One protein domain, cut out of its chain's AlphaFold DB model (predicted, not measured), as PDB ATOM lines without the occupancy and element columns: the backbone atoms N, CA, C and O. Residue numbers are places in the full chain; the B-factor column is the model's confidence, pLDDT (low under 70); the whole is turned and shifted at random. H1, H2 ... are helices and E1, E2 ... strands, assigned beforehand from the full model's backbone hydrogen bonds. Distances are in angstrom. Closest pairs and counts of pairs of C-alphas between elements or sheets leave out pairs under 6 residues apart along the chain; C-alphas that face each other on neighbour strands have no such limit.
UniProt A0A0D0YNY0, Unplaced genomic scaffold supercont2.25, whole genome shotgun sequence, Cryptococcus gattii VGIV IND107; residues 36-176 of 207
ATOM      1  N   ALA A  36     237.503 207.583 180.315       96.50
ATOM      2  CA  ALA A  36     238.583 206.650 180.644       96.50
ATOM      3  C   ALA A  36     238.310 205.919 181.965       96.50
ATOM      4  O   ALA A  36     238.665 204.756 182.141       96.50
ATOM      5  N   ASP A  37     237.687 206.631 182.902       94.88
ATOM      6  CA  ASP A  37     237.156 206.098 184.146       94.88
ATOM      7  C   ASP A  37     235.894 206.885 184.546       94.88
ATOM      8  O   ASP A  37     235.346 207.654 183.757       94.88
ATOM      9  N   TRP A  38     235.421 206.698 185.778       93.38
ATOM     10  CA  TRP A  38     234.238 207.382 186.312       93.38
ATOM     11  C   TRP A  38     234.302 208.917 186.281       93.38
ATOM     12  O   TRP A  38     233.255 209.555 186.319       93.38
ATOM     13  N   TRP A  39     235.501 209.504 186.265       95.12
ATOM     14  CA  TRP A  39     235.722 210.935 186.490       95.12
ATOM     15  C   TRP A  39     236.633 211.601 185.461       95.12
ATOM     16  O   TRP A  39     236.848 212.804 185.568       95.12
ATOM     17  N   HIS A  40     237.210 210.864 184.511       96.56
ATOM     18  CA  HIS A  40     238.174 211.413 183.556       96.56
ATOM     19  C   HIS A  40     237.823 211.071 182.113       96.56
ATOM     20  O   HIS A  40     237.384 209.961 181.811       96.56
ATOM     21  N   THR A  41     238.095 212.008 181.207       96.44
ATOM     22  CA  THR A  41     238.124 211.740 179.763       96.44
ATOM     23  C   THR A  41     239.383 210.966 179.366       96.44
ATOM     24  O   THR A  41     240.369 210.922 180.108       96.44
ATOM     25  N   VAL A  42     239.364 210.363 178.176       97.06
ATOM     26  CA  VAL A  42     240.545 209.712 177.592       97.06
ATOM     27  C   VAL A  42     241.579 210.766 177.157       97.06
ATOM     28  O   VAL A  42     241.218 211.698 176.441       97.06
ATOM     29  N   PRO A  43     242.858 210.660 177.577       95.69
ATOM     30  CA  PRO A  43     243.927 211.530 177.087       95.69
ATOM     31  C   PRO A  43     244.475 211.060 175.732       95.69
ATOM     32  O   PRO A  43     244.514 209.863 175.450       95.69
ATOM     33  N   VAL A  44     245.030 211.989 174.947       95.62
ATOM     34  CA  VAL A  44     245.818 211.692 173.733       95.62
ATOM     35  C   VAL A  44     247.166 212.425 173.820       95.62
ATOM     36  O   VAL A  44     247.327 213.512 173.256       95.62
ATOM     37  N   PRO A  45     248.168 211.858 174.531       92.06
ATOM     38  CA  PRO A  45     249.415 212.562 174.847       92.06
ATOM     39  C   PRO A  45     250.220 213.016 173.624       92.06
ATOM     40  O   PRO A  45     250.825 214.083 173.656       92.06
ATOM     41  N   ARG A  46     250.192 212.247 172.523       92.75
ATOM     42  CA  ARG A  46     250.885 212.582 171.263       92.75
ATOM     43  C   ARG A  46     250.417 213.914 170.669       92.75
ATOM     44  O   ARG A  46     251.199 214.591 170.011       92.75
ATOM     45  N   LEU A  47     249.154 214.274 170.897       92.31
ATOM     46  CA  LEU A  47     248.553 215.532 170.448       92.31
ATOM     47  C   LEU A  47     248.415 216.552 171.586       92.31
ATOM     48  O   LEU A  47     247.770 217.578 171.407       92.31
ATOM     49  N   GLY A  48     248.998 216.278 172.757       89.62
ATOM     50  CA  GLY A  48     248.915 217.163 173.915       89.62
ATOM     51  C   GLY A  48     247.528 217.242 174.559       89.62
ATOM     52  O   GLY A  48     247.301 218.153 175.342       89.62
ATOM     53  N   ILE A  49     246.604 216.315 174.268       92.88
ATOM     54  CA  ILE A  49     245.259 216.309 174.867       92.88
ATOM     55  C   ILE A  49     245.337 215.663 176.262       92.88
ATOM     56  O   ILE A  49     245.622 214.460 176.352       92.88
ATOM     57  N   PRO A  50     245.094 216.409 177.356       92.62
ATOM     58  CA  PRO A  50     245.115 215.865 178.704       92.62
ATOM     59  C   PRO A  50     243.814 215.125 179.031       92.62
ATOM     60  O   PRO A  50     242.782 215.302 178.383       92.62
ATOM     61  N   ALA A  51     243.845 214.330 180.098       94.25
ATOM     62  CA  ALA A  51     242.626 213.810 180.701       94.25
ATOM     63  C   ALA A  51     241.939 214.941 181.478       94.25
ATOM     64  O   ALA A  51     242.543 215.542 182.371       94.25
ATOM     65  N   VAL A  52     240.680 215.225 181.159       93.75
ATOM     66  CA  VAL A  52     239.875 216.234 181.848       93.75
ATOM     67  C   VAL A  52     239.140 215.564 182.992       93.75
ATOM     68  O   VAL A  52     238.400 214.606 182.775       93.75
ATOM     69  N   LYS A  53     239.333 216.071 184.211       95.06
ATOM     70  CA  LYS A  53     238.645 215.573 185.400       95.06
ATOM     71  C   LYS A  53     237.315 216.292 185.607       95.06
ATOM     72  O   LYS A  53     237.281 217.522 185.685       95.06
ATOM     73  N   CYS A  54     236.248 215.526 185.796       95.81
ATOM     74  CA  CYS A  54     234.972 216.003 186.307       95.81
ATOM     75  C   CYS A  54     234.761 215.581 187.768       95.81
ATOM     76  O   CYS A  54     235.420 214.685 188.302       95.81
ATOM     77  N   SER A  55     233.839 216.261 188.437       96.44
ATOM     78  CA  SER A  55     233.389 215.913 189.780       96.44
ATOM     79  C   SER A  55     231.905 216.213 189.900       96.44
ATOM     80  O   SER A  55     231.443 217.232 189.400       96.44
ATOM     81  N   ASP A  56     231.156 215.380 190.618       96.38
ATOM     82  CA  ASP A  56     229.891 215.854 191.189       96.38
ATOM     83  C   ASP A  56     230.164 216.917 192.259       96.38
ATOM     84  O   ASP A  56     231.243 216.932 192.855       96.38
ATOM     85  N   GLY A  57     229.212 217.784 192.572       64.56
ATOM     86  CA  GLY A  57     227.878 217.915 191.992       64.56
ATOM     87  C   GLY A  57     227.218 219.223 192.444       64.56
ATOM     88  O   GLY A  57     227.902 220.111 192.948       64.56
ATOM     89  N   PRO A  58     225.897 219.386 192.289       95.56
ATOM     90  CA  PRO A  58     225.278 220.713 192.289       95.56
ATOM     91  C   PRO A  58     225.332 221.466 193.627       95.56
ATOM     92  O   PRO A  58     225.157 222.682 193.629       95.56
ATOM     93  N   ASN A  59     225.608 220.791 194.747       96.75
ATOM     94  CA  ASN A  59     225.717 221.399 196.079       96.75
ATOM     95  C   ASN A  59     227.052 221.108 196.799       96.75
ATOM     96  O   ASN A  59     227.116 221.128 198.028       96.75
ATOM     97  N   GLY A  60     228.128 220.860 196.048       96.25
ATOM     98  CA  GLY A  60     229.471 220.679 196.607       96.25
ATOM     99  C   GLY A  60     230.365 219.841 195.702       96.25
ATOM    100  O   GLY A  60     229.877 219.008 194.945       96.25
ATOM    101  N   VAL A  61     231.685 220.020 195.780       96.88
ATOM    102  CA  VAL A  61     232.632 219.315 194.900       96.88
ATOM    103  C   VAL A  61     233.167 218.066 195.595       96.88
ATOM    104  O   VAL A  61     234.125 218.122 196.361       96.88
ATOM    105  N   ARG A  62     232.568 216.907 195.329       95.00
ATOM    106  CA  ARG A  62     232.873 215.650 196.037       95.00
ATOM    107  C   ARG A  62     234.277 215.096 195.754       95.00
ATOM    108  O   ARG A  62     234.889 214.467 196.615       95.00
ATOM    109  N   GLY A  63     234.794 215.292 194.546       90.69
ATOM    110  CA  GLY A  63     236.053 214.716 194.080       90.69
ATOM    111  C   GLY A  63     235.924 213.281 193.547       90.69
ATOM    112  O   GLY A  63     234.863 212.840 193.113       90.69
ATOM    113  N   ARG A  64     237.045 212.543 193.542       85.19
ATOM    114  CA  ARG A  64     237.213 211.282 192.784       85.19
ATOM    115  C   ARG A  64     236.639 210.035 193.473       85.19
ATOM    116  O   ARG A  64     236.566 208.976 192.857       85.19
ATOM    117  N   SER A  65     236.299 210.088 194.759       85.19
ATOM    118  CA  SER A  65     235.933 208.875 195.497       85.19
ATOM    119  C   SER A  65     234.788 209.101 196.464       85.19
ATOM    120  O   SER A  65     234.798 210.040 197.249       85.19
ATOM    121  N   HIS A  66     233.832 208.175 196.424       82.94
ATOM    122  CA  HIS A  66     232.767 208.062 197.415       82.94
ATOM    123  C   HIS A  66     233.267 207.407 198.711       82.94
ATOM    124  O   HIS A  66     232.839 207.780 199.794       82.94
ATOM    125  N   PHE A  67     234.189 206.444 198.604       85.62
ATOM    126  CA  PHE A  67     234.645 205.619 199.733       85.62
ATOM    127  C   PHE A  67     235.866 206.191 200.455       85.62
ATOM    128  O   PHE A  67     236.137 205.845 201.600       85.62
ATOM    129  N   LYS A  68     236.620 207.059 199.777       86.25
ATOM    130  CA  LYS A  68     237.742 207.816 200.343       86.25
ATOM    131  C   LYS A  68     237.541 209.299 200.022       86.25
ATOM    132  O   LYS A  68     238.277 209.836 199.189       86.25
ATOM    133  N   PRO A  69     236.488 209.925 200.577       83.19
ATOM    134  CA  PRO A  69     236.133 211.285 200.219       83.19
ATOM    135  C   PRO A  69     237.239 212.246 200.644       83.19
ATOM    136  O   PRO A  69     237.827 212.124 201.718       83.19
ATOM    137  N   THR A  70     237.519 213.218 199.784       87.81
ATOM    138  CA  THR A  70     238.253 214.418 200.190       87.81
ATOM    139  C   THR A  70     237.237 215.384 200.796       87.81
ATOM    140  O   THR A  70     236.162 215.524 200.208       87.81
ATOM    141  N   PRO A  71     237.528 216.042 201.932       92.44
ATOM    142  CA  PRO A  71     236.624 217.037 202.496       92.44
ATOM    143  C   PRO A  71     236.179 218.073 201.455       92.44
ATOM    144  O   PRO A  71     236.961 218.518 200.607       92.44
ATOM    145  N   ALA A  72     234.901 218.425 201.511       92.44
ATOM    146  CA  ALA A  72     234.262 219.352 200.592       92.44
ATOM    147  C   ALA A  72     233.232 220.191 201.340       92.44
ATOM    148  O   ALA A  72     232.606 219.722 202.294       92.44
ATOM    149  N   THR A  73     233.045 221.418 200.880       95.62
ATOM    150  CA  THR A  73     232.003 222.309 201.365       95.62
ATOM    151  C   THR A  73     230.670 221.840 200.806       95.62
ATOM    152  O   THR A  73     230.440 221.864 199.597       95.62
ATOM    153  N   CYS A  74     229.790 221.397 201.700       96.88
ATOM    154  CA  CYS A  74     228.404 221.095 201.376       96.88
ATOM    155  C   CYS A  74     227.589 222.381 201.536       96.88
ATOM    156  O   CYS A  74     227.404 222.865 202.655       96.88
ATOM    157  N   ILE A  75     227.157 222.958 200.420       97.69
ATOM    158  CA  ILE A  75     226.310 224.155 200.416       97.69
ATOM    159  C   ILE A  75     224.827 223.757 200.535       97.69
ATOM    160  O   ILE A  75     224.494 222.583 200.345       97.69
ATOM    161  N   PRO A  76     223.910 224.701 200.833       98.31
ATOM    162  CA  PRO A  76     222.481 224.409 200.837       98.31
ATOM    163  C   PRO A  76     222.006 223.746 199.537       98.31
ATOM    164  O   PRO A  76     222.560 223.971 198.459       98.31
ATOM    165  N   CYS A  77     220.966 222.918 199.639       97.81
ATOM    166  CA  CYS A  77     220.365 222.267 198.479       97.81
ATOM    167  C   CYS A  77     219.739 223.286 197.513       97.81
ATOM    168  O   CYS A  77     219.458 224.428 197.878       97.81
ATOM    169  N   ALA A  78     219.507 222.871 196.271       97.81
ATOM    170  CA  ALA A  78     219.094 223.774 195.204       97.81
ATOM    171  C   ALA A  78     217.744 224.453 195.482       97.81
ATOM    172  O   ALA A  78     217.610 225.642 195.212       97.81
ATOM    173  N   THR A  79     216.787 223.764 196.108       98.19
ATOM    174  CA  THR A  79     215.513 224.385 196.507       98.19
ATOM    175  C   THR A  79     215.706 225.503 197.534       98.19
ATOM    176  O   THR A  79     215.086 226.560 197.423       98.19
ATOM    177  N   ALA A  80     216.616 225.326 198.498       98.44
ATOM    178  CA  ALA A  80     216.967 226.367 199.465       98.44
ATOM    179  C   ALA A  80     217.704 227.539 198.798       98.44
ATOM    180  O   ALA A  80     217.424 228.696 199.101       98.44
ATOM    181  N   LEU A  81     218.604 227.250 197.853       98.50
ATOM    182  CA  LEU A  81     219.295 228.269 197.062       98.50
ATOM    183  C   LEU A  81     218.312 229.089 196.214       98.50
ATOM    184  O   LEU A  81     218.347 230.316 196.251       98.50
ATOM    185  N   ALA A  82     217.391 228.441 195.500       98.38
ATOM    186  CA  ALA A  82     216.374 229.117 194.695       98.38
ATOM    187  C   ALA A  82     215.417 229.959 195.548       98.38
ATOM    188  O   ALA A  82     215.009 231.036 195.125       98.38
ATOM    189  N   SER A  83     215.135 229.517 196.778       98.56
ATOM    190  CA  SER A  83     214.302 230.252 197.740       98.56
ATOM    191  C   SER A  83     214.910 231.584 198.194       98.56
ATOM    192  O   SER A  83     214.229 232.367 198.848       98.56
ATOM    193  N   THR A  84     216.167 231.876 197.843       98.50
ATOM    194  CA  THR A  84     216.749 233.213 198.040       98.50
ATOM    195  C   THR A  84     216.227 234.238 197.035       98.50
ATOM    196  O   THR A  84     216.269 235.428 197.328       98.50
ATOM    197  N   PHE A  85     215.766 233.793 195.855       98.56
ATOM    198  CA  PHE A  85     215.425 234.646 194.710       98.56
ATOM    199  C   PHE A  85     216.531 235.657 194.338       98.56
ATOM    200  O   PHE A  85     216.254 236.674 193.705       98.56
ATOM    201  N   ASP A  86     217.790 235.378 194.702       98.62
ATOM    202  CA  ASP A  86     218.912 236.308 194.543       98.62
ATOM    203  C   ASP A  86     220.029 235.710 193.668       98.62
ATOM    204  O   ASP A  86     220.949 235.057 194.175       98.62
ATOM    205  N   PRO A  87     220.014 235.979 192.349       98.19
ATOM    206  CA  PRO A  87     221.078 235.583 191.427       98.19
ATOM    207  C   PRO A  87     222.483 236.031 191.862       98.19
ATOM    208  O   PRO A  87     223.468 235.357 191.564       98.19
ATOM    209  N   THR A  88     222.600 237.137 192.600       98.38
ATOM    210  CA  THR A  88     223.892 237.664 193.060       98.38
ATOM    211  C   THR A  88     224.529 236.730 194.082       98.38
ATOM    212  O   THR A  88     225.721 236.427 193.999       98.38
ATOM    213  N   ILE A  89     223.747 236.233 195.046       98.19
ATOM    214  CA  ILE A  89     224.224 235.236 196.016       98.19
ATOM    215  C   ILE A  89     224.562 233.926 195.305       98.19
ATOM    216  O   ILE A  89     225.578 233.302 195.611       98.19
ATOM    217  N   ILE A  90     223.768 233.530 194.313       98.69
ATOM    218  CA  ILE A  90     223.995 232.290 193.565       98.69
ATOM    219  C   ILE A  90     225.275 232.340 192.724       98.69
ATOM    220  O   ILE A  90     226.014 231.357 192.681       98.69
ATOM    221  N   SER A  91     225.605 233.485 192.129       98.44
ATOM    222  CA  SER A  91     226.902 233.677 191.468       98.44
ATOM    223  C   SER A  91     228.071 233.542 192.456       98.44
ATOM    224  O   SER A  91     229.070 232.888 192.147       98.44
ATOM    225  N   LYS A  92     227.946 234.059 193.689       98.56
ATOM    226  CA  LYS A  92     228.964 233.857 194.741       98.56
ATOM    227  C   LYS A  92     229.105 232.384 195.131       98.56
ATOM    228  O   LYS A  92     230.218 231.916 195.357       98.56
ATOM    229  N   VAL A  93     227.995 231.650 195.172       98.50
ATOM    230  CA  VAL A  93     227.991 230.196 195.374       98.50
ATOM    231  C   VAL A  93     228.720 229.478 194.233       98.50
ATOM    232  O   VAL A  93     229.569 228.631 194.504       98.50
ATOM    233  N   GLY A  94     228.459 229.843 192.975       98.50
ATOM    234  CA  GLY A  94     229.199 229.319 191.821       98.50
ATOM    235  C   GLY A  94     230.705 229.572 191.943       98.50
ATOM    236  O   GLY A  94     231.506 228.655 191.786       98.50
ATOM    237  N   ASN A  95     231.091 230.784 192.346       98.69
ATOM    238  CA  ASN A  95     232.487 231.162 192.573       98.69
ATOM    239  C   ASN A  95     233.171 230.354 193.692       98.69
ATOM    240  O   ASN A  95     234.345 230.005 193.559       98.69
ATOM    241  N   LEU A  96     232.460 230.053 194.784       98.50
ATOM    242  CA  LEU A  96     232.948 229.189 195.867       98.50
ATOM    243  C   LEU A  96     233.183 227.755 195.371       98.50
ATOM    244  O   LEU A  96     234.206 227.138 195.664       98.50
ATOM    245  N   LEU A  97     232.235 227.219 194.603       98.56
ATOM    246  CA  LEU A  97     232.343 225.875 194.040       98.56
ATOM    247  C   LEU A  97     233.462 225.776 193.001       98.56
ATOM    248  O   LEU A  97     234.114 224.737 192.906       98.56
ATOM    249  N   ALA A  98     233.729 226.846 192.255       98.19
ATOM    250  CA  ALA A  98     234.862 226.885 191.344       98.19
ATOM    251  C   ALA A  98     236.203 226.796 192.085       98.19
ATOM    252  O   ALA A  98     237.064 226.018 191.672       98.19
ATOM    253  N   ASP A  99     236.361 227.508 193.206       98.00
ATOM    254  CA  ASP A  99     237.565 227.399 194.044       98.00
ATOM    255  C   ASP A  99     237.752 225.964 194.559       98.00
ATOM    256  O   ASP A  99     238.853 225.409 194.522       98.00
ATOM    257  N   GLU A 100     236.664 225.315 194.980       97.50
ATOM    258  CA  GLU A 100     236.691 223.909 195.387       97.50
ATOM    259  C   GLU A 100     237.070 222.956 194.243       97.50
ATOM    260  O   GLU A 100     237.807 221.988 194.466       97.50
ATOM    261  N   CYS A 101     236.581 223.211 193.027       97.12
ATOM    262  CA  CYS A 101     236.949 222.464 191.825       97.12
ATOM    263  C   CYS A 101     238.445 222.583 191.543       97.12
ATOM    264  O   CYS A 101     239.109 221.556 191.379       97.12
ATOM    265  N   GLN A 102     238.990 223.800 191.578       95.12
ATOM    266  CA  GLN A 102     240.420 224.046 191.397       95.12
ATOM    267  C   GLN A 102     241.253 223.327 192.464       95.12
ATOM    268  O   GLN A 102     242.185 222.595 192.124       95.12
ATOM    269  N   ALA A 103     240.867 223.425 193.742       94.31
ATOM    270  CA  ALA A 103     241.541 222.732 194.843       94.31
ATOM    271  C   ALA A 103     241.543 221.200 194.672       94.31
ATOM    272  O   ALA A 103     242.468 220.515 195.108       94.31
ATOM    273  N   LYS A 104     240.517 220.651 194.013       93.00
ATOM    274  CA  LYS A 104     240.383 219.216 193.726       93.00
ATOM    275  C   LYS A 104     240.876 218.833 192.327       93.00
ATOM    276  O   LYS A 104     240.761 217.658 191.958       93.00
ATOM    277  N   GLY A 105     241.420 219.774 191.554       93.25
ATOM    278  CA  GLY A 105     241.890 219.570 190.183       93.25
ATOM    279  C   GLY A 105     240.799 219.123 189.206       93.25
ATOM    280  O   GLY A 105     241.100 218.392 188.268       93.25
ATOM    281  N   ALA A 106     239.534 219.466 189.462       95.44
ATOM    282  CA  ALA A 106     238.418 219.207 188.559       95.44
ATOM    283  C   ALA A 106     238.186 220.429 187.662       95.44
ATOM    284  O   ALA A 106     238.100 221.546 188.159       95.44
ATOM    285  N   SER A 107     238.063 220.212 186.355       95.44
ATOM    286  CA  SER A 107     237.797 221.276 185.373       95.44
ATOM    287  C   SER A 107     236.311 221.404 185.034       95.44
ATOM    288  O   SER A 107     235.895 222.416 184.478       95.44
ATOM    289  N   LEU A 108     235.516 220.379 185.358       96.69
ATOM    290  CA  LEU A 108     234.075 220.330 185.118       96.69
ATOM    291  C   LEU A 108     233.326 219.942 186.394       96.69
ATOM    292  O   LEU A 108     233.594 218.886 186.978       96.69
ATOM    293  N   LEU A 109     232.354 220.763 186.788       98.12
ATOM    294  CA  LEU A 109     231.402 220.424 187.843       98.12
ATOM    295  C   LEU A 109     230.127 219.848 187.221       98.12
ATOM    296  O   LEU A 109     229.510 220.467 186.353       98.12
ATOM    297  N   LEU A 110     229.705 218.669 187.680       98.12
ATOM    298  CA  LEU A 110     228.471 218.016 187.240       98.12
ATOM    299  C   LEU A 110     227.253 218.656 187.919       98.12
ATOM    300  O   LEU A 110     226.621 218.062 188.794       98.12
ATOM    301  N   GLY A 111     226.948 219.886 187.528       96.56
ATOM    302  CA  GLY A 111     225.807 220.677 187.968       96.56
ATOM    303  C   GLY A 111     225.709 221.997 187.188       96.56
ATOM    304  O   GLY A 111     226.608 222.314 186.405       96.56
ATOM    305  N   PRO A 112     224.639 222.778 187.404       98.06
ATOM    306  CA  PRO A 112     223.565 222.528 188.364       98.06
ATOM    307  C   PRO A 112     222.525 221.516 187.855       98.06
ATOM    308  O   PRO A 112     222.479 221.191 186.667       98.06
ATOM    309  N   THR A 113     221.673 221.028 188.760       97.88
ATOM    310  CA  THR A 113     220.501 220.220 188.397       97.88
ATOM    311  C   THR A 113     219.286 221.138 188.219       97.88
ATOM    312  O   THR A 113     219.001 221.968 189.075       97.88
ATOM    313  N   VAL A 114     218.579 221.012 187.095       96.12
ATOM    314  CA  VAL A 114     217.502 221.923 186.651       96.12
ATOM    315  C   VAL A 114     216.214 221.187 186.264       96.12
ATOM    316  O   VAL A 114     215.369 221.725 185.556       96.12
ATOM    317  N   ASN A 115     216.070 219.930 186.689       93.25
ATOM    318  CA  ASN A 115     214.807 219.205 186.548       93.25
ATOM    319  C   ASN A 115     213.688 219.916 187.319       93.25
ATOM    320  O   ASN A 115     213.940 220.511 188.368       93.25
ATOM    321  N   ILE A 116     212.465 219.829 186.798       92.06
ATOM    322  CA  ILE A 116     211.304 220.535 187.344       92.06
ATOM    323  C   ILE A 116     210.641 219.647 188.395       92.06
ATOM    324  O   ILE A 116     210.371 218.468 188.156       92.06
ATOM    325  N   GLN A 117     210.323 220.205 189.562       90.12
ATOM    326  CA  GLN A 117     209.585 219.512 190.622       90.12
ATOM    327  C   GLN A 117     208.096 219.383 190.274       90.12
ATOM    328  O   GLN A 117     207.226 219.863 190.988       90.12
ATOM    329  N   ARG A 118     207.781 218.672 189.184       86.75
ATOM    330  CA  ARG A 118     206.399 218.404 188.755       86.75
ATOM    331  C   ARG A 118     205.568 217.723 189.847       86.75
ATOM    332  O   ARG A 118     204.352 217.886 189.897       86.75
ATOM    333  N   ASN A 119     206.211 216.891 190.661       83.94
ATOM    334  CA  ASN A 119     205.592 216.197 191.780       83.94
ATOM    335  C   ASN A 119     206.492 216.346 193.018       83.94
ATOM    336  O   ASN A 119     207.690 216.057 192.916       83.94
ATOM    337  N   PRO A 120     205.942 216.728 194.186       88.06
ATOM    338  CA  PRO A 120     206.723 216.895 195.413       88.06
ATOM    339  C   PRO A 120     207.378 215.595 195.910       88.06
ATOM    340  O   PRO A 120     208.302 215.646 196.714       88.06
ATOM    341  N   LEU A 121     206.934 214.430 195.429       89.75
ATOM    342  CA  LEU A 121     207.478 213.118 195.789       89.75
ATOM    343  C   LEU A 121     208.678 212.688 194.933       89.75
ATOM    344  O   LEU A 121     209.173 211.571 195.093       89.75
ATOM    345  N   ASN A 122     209.153 213.524 194.003       86.19
ATOM    346  CA  ASN A 122     210.365 213.206 193.257       86.19
ATOM    347  C   ASN A 122     211.564 213.092 194.220       86.19
ATOM    348  O   ASN A 122     211.945 214.064 194.869       86.19
ATOM    349  N   GLY A 123     212.208 211.921 194.260       91.19
ATOM    350  CA  GLY A 123     213.336 211.634 195.155       91.19
ATOM    351  C   GLY A 123     214.555 212.549 194.976       91.19
ATOM    352  O   GLY A 123     215.385 212.623 195.877       91.19
ATOM    353  N   ARG A 124     214.657 213.273 193.853       95.06
ATOM    354  CA  ARG A 124     215.710 214.274 193.594       95.06
ATOM    355  C   ARG A 124     215.198 215.711 193.513       95.06
ATOM    356  O   ARG A 124     215.932 216.593 193.077       95.06
ATOM    357  N   ALA A 125     213.974 215.976 193.975       92.88
ATOM    358  CA  ALA A 125     213.395 217.320 193.993       92.88
ATOM    359  C   ALA A 125     214.296 218.344 194.703       92.88
ATOM    360  O   ALA A 125     214.423 219.468 194.232       92.88
ATOM    361  N   PHE A 126     214.967 217.945 195.789       97.19
ATOM    362  CA  PHE A 126     215.882 218.811 196.544       97.19
ATOM    363  C   PHE A 126     217.110 219.277 195.736       97.19
ATOM    364  O   PHE A 126     217.765 220.248 196.109       97.19
ATOM    365  N   GLU A 127     217.464 218.559 194.667       97.31
ATOM    366  CA  GLU A 127     218.632 218.840 193.832       97.31
ATOM    367  C   GLU A 127     218.303 219.806 192.681       97.31
ATOM    368  O   GLU A 127     219.210 220.458 192.173       97.31
ATOM    369  N   GLY A 128     217.026 219.929 192.299       95.56
ATOM    370  CA  GLY A 128     216.530 220.954 191.374       95.56
ATOM    371  C   GLY A 128     216.187 222.271 192.082       95.56
ATOM    372  O   GLY A 128     216.014 222.305 193.299       95.56
ATOM    373  N   PHE A 129     216.042 223.359 191.325       98.12
ATOM    374  CA  PHE A 129     215.807 224.697 191.886       98.12
ATOM    375  C   PHE A 129     214.340 224.974 192.241       98.12
ATOM    376  O   PHE A 129     214.047 225.276 193.394       98.12
ATOM    377  N   SER A 130     213.423 224.887 191.276       97.38
ATOM    378  CA  SER A 130     212.021 225.280 191.457       97.38
ATOM    379  C   SER A 130     211.090 224.595 190.456       97.38
ATOM    380  O   SER A 130     211.488 224.279 189.333       97.38
ATOM    381  N   GLU A 131     209.826 224.418 190.851       95.25
ATOM    382  CA  GLU A 131     208.751 224.021 189.937       95.25
ATOM    383  C   GLU A 131     208.520 225.063 188.829       95.25
ATOM    384  O   GLU A 131     208.052 224.718 187.743       95.25
ATOM    385  N   ASP A 132     208.899 226.320 189.081       96.62
ATOM    386  CA  ASP A 132     208.843 227.408 188.114       96.62
ATOM    387  C   ASP A 132     210.074 227.393 187.182       96.62
ATOM    388  O   ASP A 132     211.219 227.508 187.649       96.62
ATOM    389  N   PRO A 133     209.882 227.276 185.853       91.06
ATOM    390  CA  PRO A 133     210.988 227.195 184.903       91.06
ATOM    391  C   PRO A 133     211.767 228.509 184.773       91.06
ATOM    392  O   PRO A 133     212.962 228.467 184.478       91.06
ATOM    393  N   HIS A 134     211.132 229.663 185.000       94.38
ATOM    394  CA  HIS A 134     211.797 230.959 184.884       94.38
ATOM    395  C   HIS A 134     212.792 231.173 186.034       94.38
ATOM    396  O   HIS A 134     213.970 231.442 185.793       94.38
ATOM    397  N   LEU A 135     212.361 230.959 187.278       96.62
ATOM    398  CA  LEU A 135     213.218 230.986 188.458       96.62
ATOM    399  C   LEU A 135     214.348 229.961 188.336       96.62
ATOM    400  O   LEU A 135     215.509 230.308 188.546       96.62
ATOM    401  N   SER A 136     214.031 228.723 187.941       95.75
ATOM    402  CA  SER A 136     215.044 227.685 187.717       95.75
ATOM    403  C   SER A 136     216.085 228.106 186.678       95.75
ATOM    404  O   SER A 136     217.278 227.908 186.903       95.75
ATOM    405  N   GLY A 137     215.662 228.732 185.575       94.19
ATOM    406  CA  GLY A 137     216.557 229.253 184.541       94.19
ATOM    407  C   GLY A 137     217.461 230.383 185.040       94.19
ATOM    408  O   GLY A 137     218.673 230.326 184.842       94.19
ATOM    409  N   MET A 138     216.897 231.373 185.736       98.25
ATOM    410  CA  MET A 138     217.646 232.520 186.270       98.25
ATOM    411  C   MET A 138     218.693 232.100 187.306       98.25
ATOM    412  O   MET A 138     219.848 232.528 187.247       98.25
ATOM    413  N   ILE A 139     218.311 231.222 188.237       98.38
ATOM    414  CA  ILE A 139     219.204 230.710 189.280       98.38
ATOM    415  C   ILE A 139     220.288 229.811 188.665       98.38
ATOM    416  O   ILE A 139     221.467 229.955 188.996       98.38
ATOM    417  N   ALA A 140     219.933 228.937 187.716       98.31
ATOM    418  CA  ALA A 140     220.909 228.111 187.008       98.31
ATOM    419  C   ALA A 140     221.924 228.955 186.227       98.31
ATOM    420  O   ALA A 140     223.121 228.686 186.308       98.31
ATOM    421  N   ALA A 141     221.472 229.990 185.513       98.31
ATOM    422  CA  ALA A 141     222.350 230.883 184.763       98.31
ATOM    423  C   ALA A 141     223.361 231.587 185.681       98.31
ATOM    424  O   ALA A 141     224.554 231.595 185.384       98.31
ATOM    425  N   ALA A 142     222.914 232.104 186.829       98.56
ATOM    426  CA  ALA A 142     223.795 232.739 187.807       98.56
ATOM    427  C   ALA A 142     224.828 231.768 188.399       98.56
ATOM    428  O   ALA A 142     226.003 232.115 188.540       98.56
ATOM    429  N   TYR A 143     224.407 230.538 188.703       98.56
ATOM    430  CA  TYR A 143     225.281 229.480 189.213       98.56
ATOM    431  C   TYR A 143     226.371 229.131 188.193       98.56
ATOM    432  O   TYR A 143     227.554 229.060 188.527       98.56
ATOM    433  N   ILE A 144     225.964 228.940 186.935       98.56
ATOM    434  CA  ILE A 144     226.848 228.608 185.814       98.56
ATOM    435  C   ILE A 144     227.834 229.751 185.554       98.56
ATOM    436  O   ILE A 144     229.030 229.501 185.416       98.56
ATOM    437  N   HIS A 145     227.358 230.998 185.551       98.31
ATOM    438  CA  HIS A 145     228.211 232.169 185.377       98.31
ATOM    439  C   HIS A 145     229.298 232.233 186.455       98.31
ATOM    440  O   HIS A 145     230.474 232.331 186.120       98.31
ATOM    441  N   GLY A 146     228.931 232.070 187.732       98.25
ATOM    442  CA  GLY A 146     229.895 232.074 188.836       98.25
ATOM    443  C   GLY A 146     230.954 230.967 188.745       98.25
ATOM    444  O   GLY A 146     232.093 231.174 189.152       98.25
ATOM    445  N   LEU A 147     230.624 229.797 188.185       97.25
ATOM    446  CA  LEU A 147     231.628 228.761 187.912       97.25
ATOM    447  C   LEU A 147     232.590 229.180 186.792       97.25
ATOM    448  O   LEU A 147     233.814 229.063 186.918       97.25
ATOM    449  N   GLN A 148     232.019 229.662 185.688       97.00
ATOM    450  CA  GLN A 148     232.753 229.962 184.463       97.00
ATOM    451  C   GLN A 148     233.626 231.216 184.573       97.00
ATOM    452  O   GLN A 148     234.674 231.260 183.931       97.00
ATOM    453  N   GLU A 149     233.271 232.180 185.431       97.56
ATOM    454  CA  GLU A 149     234.116 233.335 185.785       97.56
ATOM    455  C   GLU A 149     235.511 232.910 186.268       97.56
ATOM    456  O   GLU A 149     236.500 233.603 186.027       97.56
ATOM    457  N   LYS A 150     235.610 231.740 186.907       96.12
ATOM    458  CA  LYS A 150     236.859 231.163 187.422       96.12
ATOM    459  C   LYS A 150     237.392 230.008 186.570       96.12
ATOM    460  O   LYS A 150     238.208 229.212 187.037       96.12
ATOM    461  N   GLY A 151     236.937 229.910 185.321       92.94
ATOM    462  CA  GLY A 151     237.431 228.937 184.346       92.94
ATOM    463  C   GLY A 151     236.999 227.491 184.606       92.94
ATOM    464  O   GLY A 151     237.601 226.576 184.048       92.94
ATOM    465  N   ILE A 152     235.977 227.265 185.440       97.75
ATOM    466  CA  ILE A 152     235.396 225.939 185.668       97.75
ATOM    467  C   ILE A 152     234.157 225.782 184.794       97.75
ATOM    468  O   ILE A 152     233.240 226.600 184.840       97.75
ATOM    469  N   GLY A 153     234.109 224.718 183.994       96.38
ATOM    470  CA  GLY A 153     232.926 224.432 183.193       96.38
ATOM    471  C   GLY A 153     231.805 223.824 184.036       96.38
ATOM    472  O   GLY A 153     232.039 223.060 184.977       96.38
ATOM    473  N   ALA A 154     230.572 224.152 183.667       96.44
ATOM    474  CA  ALA A 154     229.366 223.587 184.250       96.44
ATOM    475  C   ALA A 154     228.782 222.499 183.338       96.44
ATOM    476  O   ALA A 154     228.918 222.546 182.115       96.44
ATOM    477  N   CYS A 155     228.088 221.533 183.930       96.88
ATOM    478  CA  CYS A 155     227.341 220.508 183.212       96.88
ATOM    479  C   CYS A 155     225.908 220.499 183.740       96.88
ATOM    480  O   CYS A 155     225.578 219.825 184.720       96.88
ATOM    481  N   ILE A 156     225.068 221.299 183.084       94.62
ATOM    482  CA  ILE A 156     223.641 221.388 183.382       94.62
ATOM    483  C   ILE A 156     222.976 220.019 183.185       94.62
ATOM    484  O   ILE A 156     223.197 219.343 182.177       94.62
ATOM    485  N   LYS A 157     222.175 219.583 184.162       92.31
ATOM    486  CA  LYS A 157     221.581 218.237 184.166       92.31
ATOM    487  C   LYS A 157     220.173 218.216 184.771       92.31
ATOM    488  O   LYS A 157     219.788 219.124 185.483       92.31
ATOM    489  N   HIS A 158     219.338 217.215 184.529       94.25
ATOM    490  CA  HIS A 158     219.484 216.132 183.562       94.25
ATOM    491  C   HIS A 158     218.571 216.465 182.395       94.25
ATOM    492  O   HIS A 158     217.354 216.557 182.572       94.25
ATOM    493  N   TYR A 159     219.167 216.660 181.225       84.62
ATOM    494  CA  TYR A 159     218.427 216.947 180.010       84.62
ATOM    495  C   TYR A 159     217.789 215.653 179.470       84.62
ATOM    496  O   TYR A 159     218.514 214.724 179.122       84.62
ATOM    497  N   VAL A 160     216.462 215.514 179.406       82.81
ATOM    498  CA  VAL A 160     215.405 216.352 180.014       82.81
ATOM    499  C   VAL A 160     214.297 215.453 180.579       82.81
ATOM    500  O   VAL A 160     214.187 214.294 180.187       82.81
ATOM    501  N   GLY A 161     213.482 215.964 181.507       82.75
ATOM    502  CA  GLY A 161     212.302 215.251 182.019       82.75
ATOM    503  C   GLY A 161     212.595 214.159 183.053       82.75
ATOM    504  O   GLY A 161     211.743 213.314 183.316       82.75
ATOM    505  N   ASN A 162     213.782 214.160 183.669       87.25
ATOM    506  CA  ASN A 162     214.087 213.290 184.810       87.25
ATOM    507  C   ASN A 162     213.440 213.828 186.103       87.25
ATOM    508  O   ASN A 162     214.129 214.214 187.049       87.25
ATOM    509  N   ASP A 163     212.108 213.883 186.116       84.62
ATOM    510  CA  ASP A 163     211.306 214.487 187.189       84.62
ATOM    511  C   ASP A 163     210.714 213.422 188.146       84.62
ATOM    512  O   ASP A 163     209.854 213.719 188.975       84.62
ATOM    513  N   MET A 164     211.162 212.164 188.030       84.50
ATOM    514  CA  MET A 164     210.820 211.037 188.905       84.50
ATOM    515  C   MET A 164     211.962 210.013 188.909       84.50
ATOM    516  O   MET A 164     212.474 209.644 187.857       84.50
ATOM    517  N   GLU A 165     212.320 209.497 190.087       86.69
ATOM    518  CA  GLU A 165     213.413 208.521 190.214       86.69
ATOM    519  C   GLU A 165     212.980 207.060 190.026       86.69
ATOM    520  O   GLU A 165     213.788 206.222 189.611       86.69
ATOM    521  N   HIS A 166     211.720 206.733 190.329       81.50
ATOM    522  CA  HIS A 166     211.212 205.375 190.165       81.50
ATOM    523  C   HIS A 166     211.312 204.948 188.695       81.50
ATOM    524  O   HIS A 166     210.743 205.592 187.821       81.50
ATOM    525  N   GLN A 167     212.053 203.865 188.430       82.25
ATOM    526  CA  GLN A 167     212.271 203.314 187.085       82.25
ATOM    527  C   GLN A 167     212.825 204.317 186.046       82.25
ATOM    528  O   GLN A 167     212.616 204.142 184.846       82.25
ATOM    529  N   ARG A 168     213.605 205.323 186.474       76.12
ATOM    530  CA  ARG A 168     214.154 206.374 185.588       76.12
ATOM    531  C   ARG A 168     214.971 205.873 184.386       76.12
ATOM    532  O   ARG A 168     215.050 206.551 183.370       76.12
ATOM    533  N   SER A 169     215.554 204.676 184.477       75.81
ATOM    534  CA  SER A 169     216.332 204.057 183.389       75.81
ATOM    535  C   SER A 169     215.503 203.171 182.450       75.81
ATOM    536  O   SER A 169     216.015 202.734 181.424       75.81
ATOM    537  N   SER A 170     214.247 202.876 182.793       68.62
ATOM    538  CA  SER A 170     213.393 201.907 182.086       68.62
ATOM    539  C   SER A 170     212.359 202.567 181.164       68.62
ATOM    540  O   SER A 170     211.457 201.895 180.677       68.62
ATOM    541  N   GLY A 171     212.487 203.873 180.902       49.84
ATOM    542  CA  GLY A 171     211.665 204.576 179.913       49.84
ATOM    543  C   GLY A 171     210.240 204.916 180.361       49.84
ATOM    544  O   GLY A 171     209.425 205.288 179.522       49.84
ATOM    545  N   GLY A 172     209.932 204.840 181.660       46.78
ATOM    546  CA  GLY A 172     208.666 205.307 182.238       46.78
ATOM    547  C   GLY A 172     208.541 206.836 182.233       46.78
ATOM    548  O   GLY A 172     208.329 207.447 183.276       46.78
ATOM    549  N   TYR A 173     208.717 207.482 181.079       49.97
ATOM    550  CA  TYR A 173     208.558 208.924 180.930       49.97
ATOM    551  C   TYR A 173     207.072 209.280 180.960       49.97
ATOM    552  O   TYR A 173     206.398 209.342 179.936       49.97
ATOM    553  N   ALA A 174     206.564 209.581 182.150       45.06
ATOM    554  CA  ALA A 174     205.350 210.374 182.315       45.06
ATOM    555  C   ALA A 174     205.679 211.879 182.431       45.06
ATOM    556  O   ALA A 174     204.985 212.616 183.131       45.06
ATOM    557  N   SER A 175     206.759 212.345 181.796       46.66
ATOM    558  CA  SER A 175     207.188 213.749 181.767       46.66
ATOM    559  C   SER A 175     206.952 214.323 180.368       46.66
ATOM    560  O   SER A 175     207.490 213.767 179.418       46.66
ATOM    561  N   LEU A 176     206.153 215.393 180.259       44.03
ATOM    562  CA  LEU A 176     205.865 216.308 179.125       44.03
ATOM    563  C   LEU A 176     205.886 215.807 177.656       44.03
ATOM    564  O   LEU A 176     204.964 216.130 176.916       44.03
TER     565      LEU A 176
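AT A GLANCE: This is residues 36 to 176 of the 207 residues of an uncharacterized protein of Cryptococcus gattii VGIV IND107 (UniProt A0A0D0YNY0). With little regular structure, this domain has two long helices, H2 and H3, packed together, a tiny parallel sheet, E1 = E2, near H2's residues 94 to 102, and long loops. Of 141 printed residues, 44 lie in named elements, mostly helix, ordered E1 H1 H2 E2 H3. It is compact, radius of gyration of the C-alphas 15.8 A, spanning 48 by 38 by 29 A.

HOW THE PARTS SIT: Past residues 36 to 53, find E1, residues 54 to 56, parallel to E2, residues 108 to 110; N 55 and O 108 are 3.0 A apart, within hydrogen-bond range. H1, residues 78 to 82, and H2, residues 87 to 103, complete a strand-helix-strand unit, parallel strands with helices between, its crossover right-handed. H2 touches H3, residues 133 to 148, at a steep tilt of 40 degrees, the same way; the closest C-alphas, Gly 94 and Gly 146, are 4.1 A apart. In H1, H2 and H3 every O i to N i+4 pair is within hydrogen-bond range.

IN THESE COORDINATES: Find C-alpha 54 at (234.972, 216.003, 186.307), where E1 begins. H2 measures 24.4 A; H3, 21.9 A, ends at C-alpha 148 (232.753, 229.962, 184.463).

THE WHOLE: The printed part has no cut. Links E1 to H1 and E2 to H3 are long. Confidence is under 70 at residues 57 and 170 to 176.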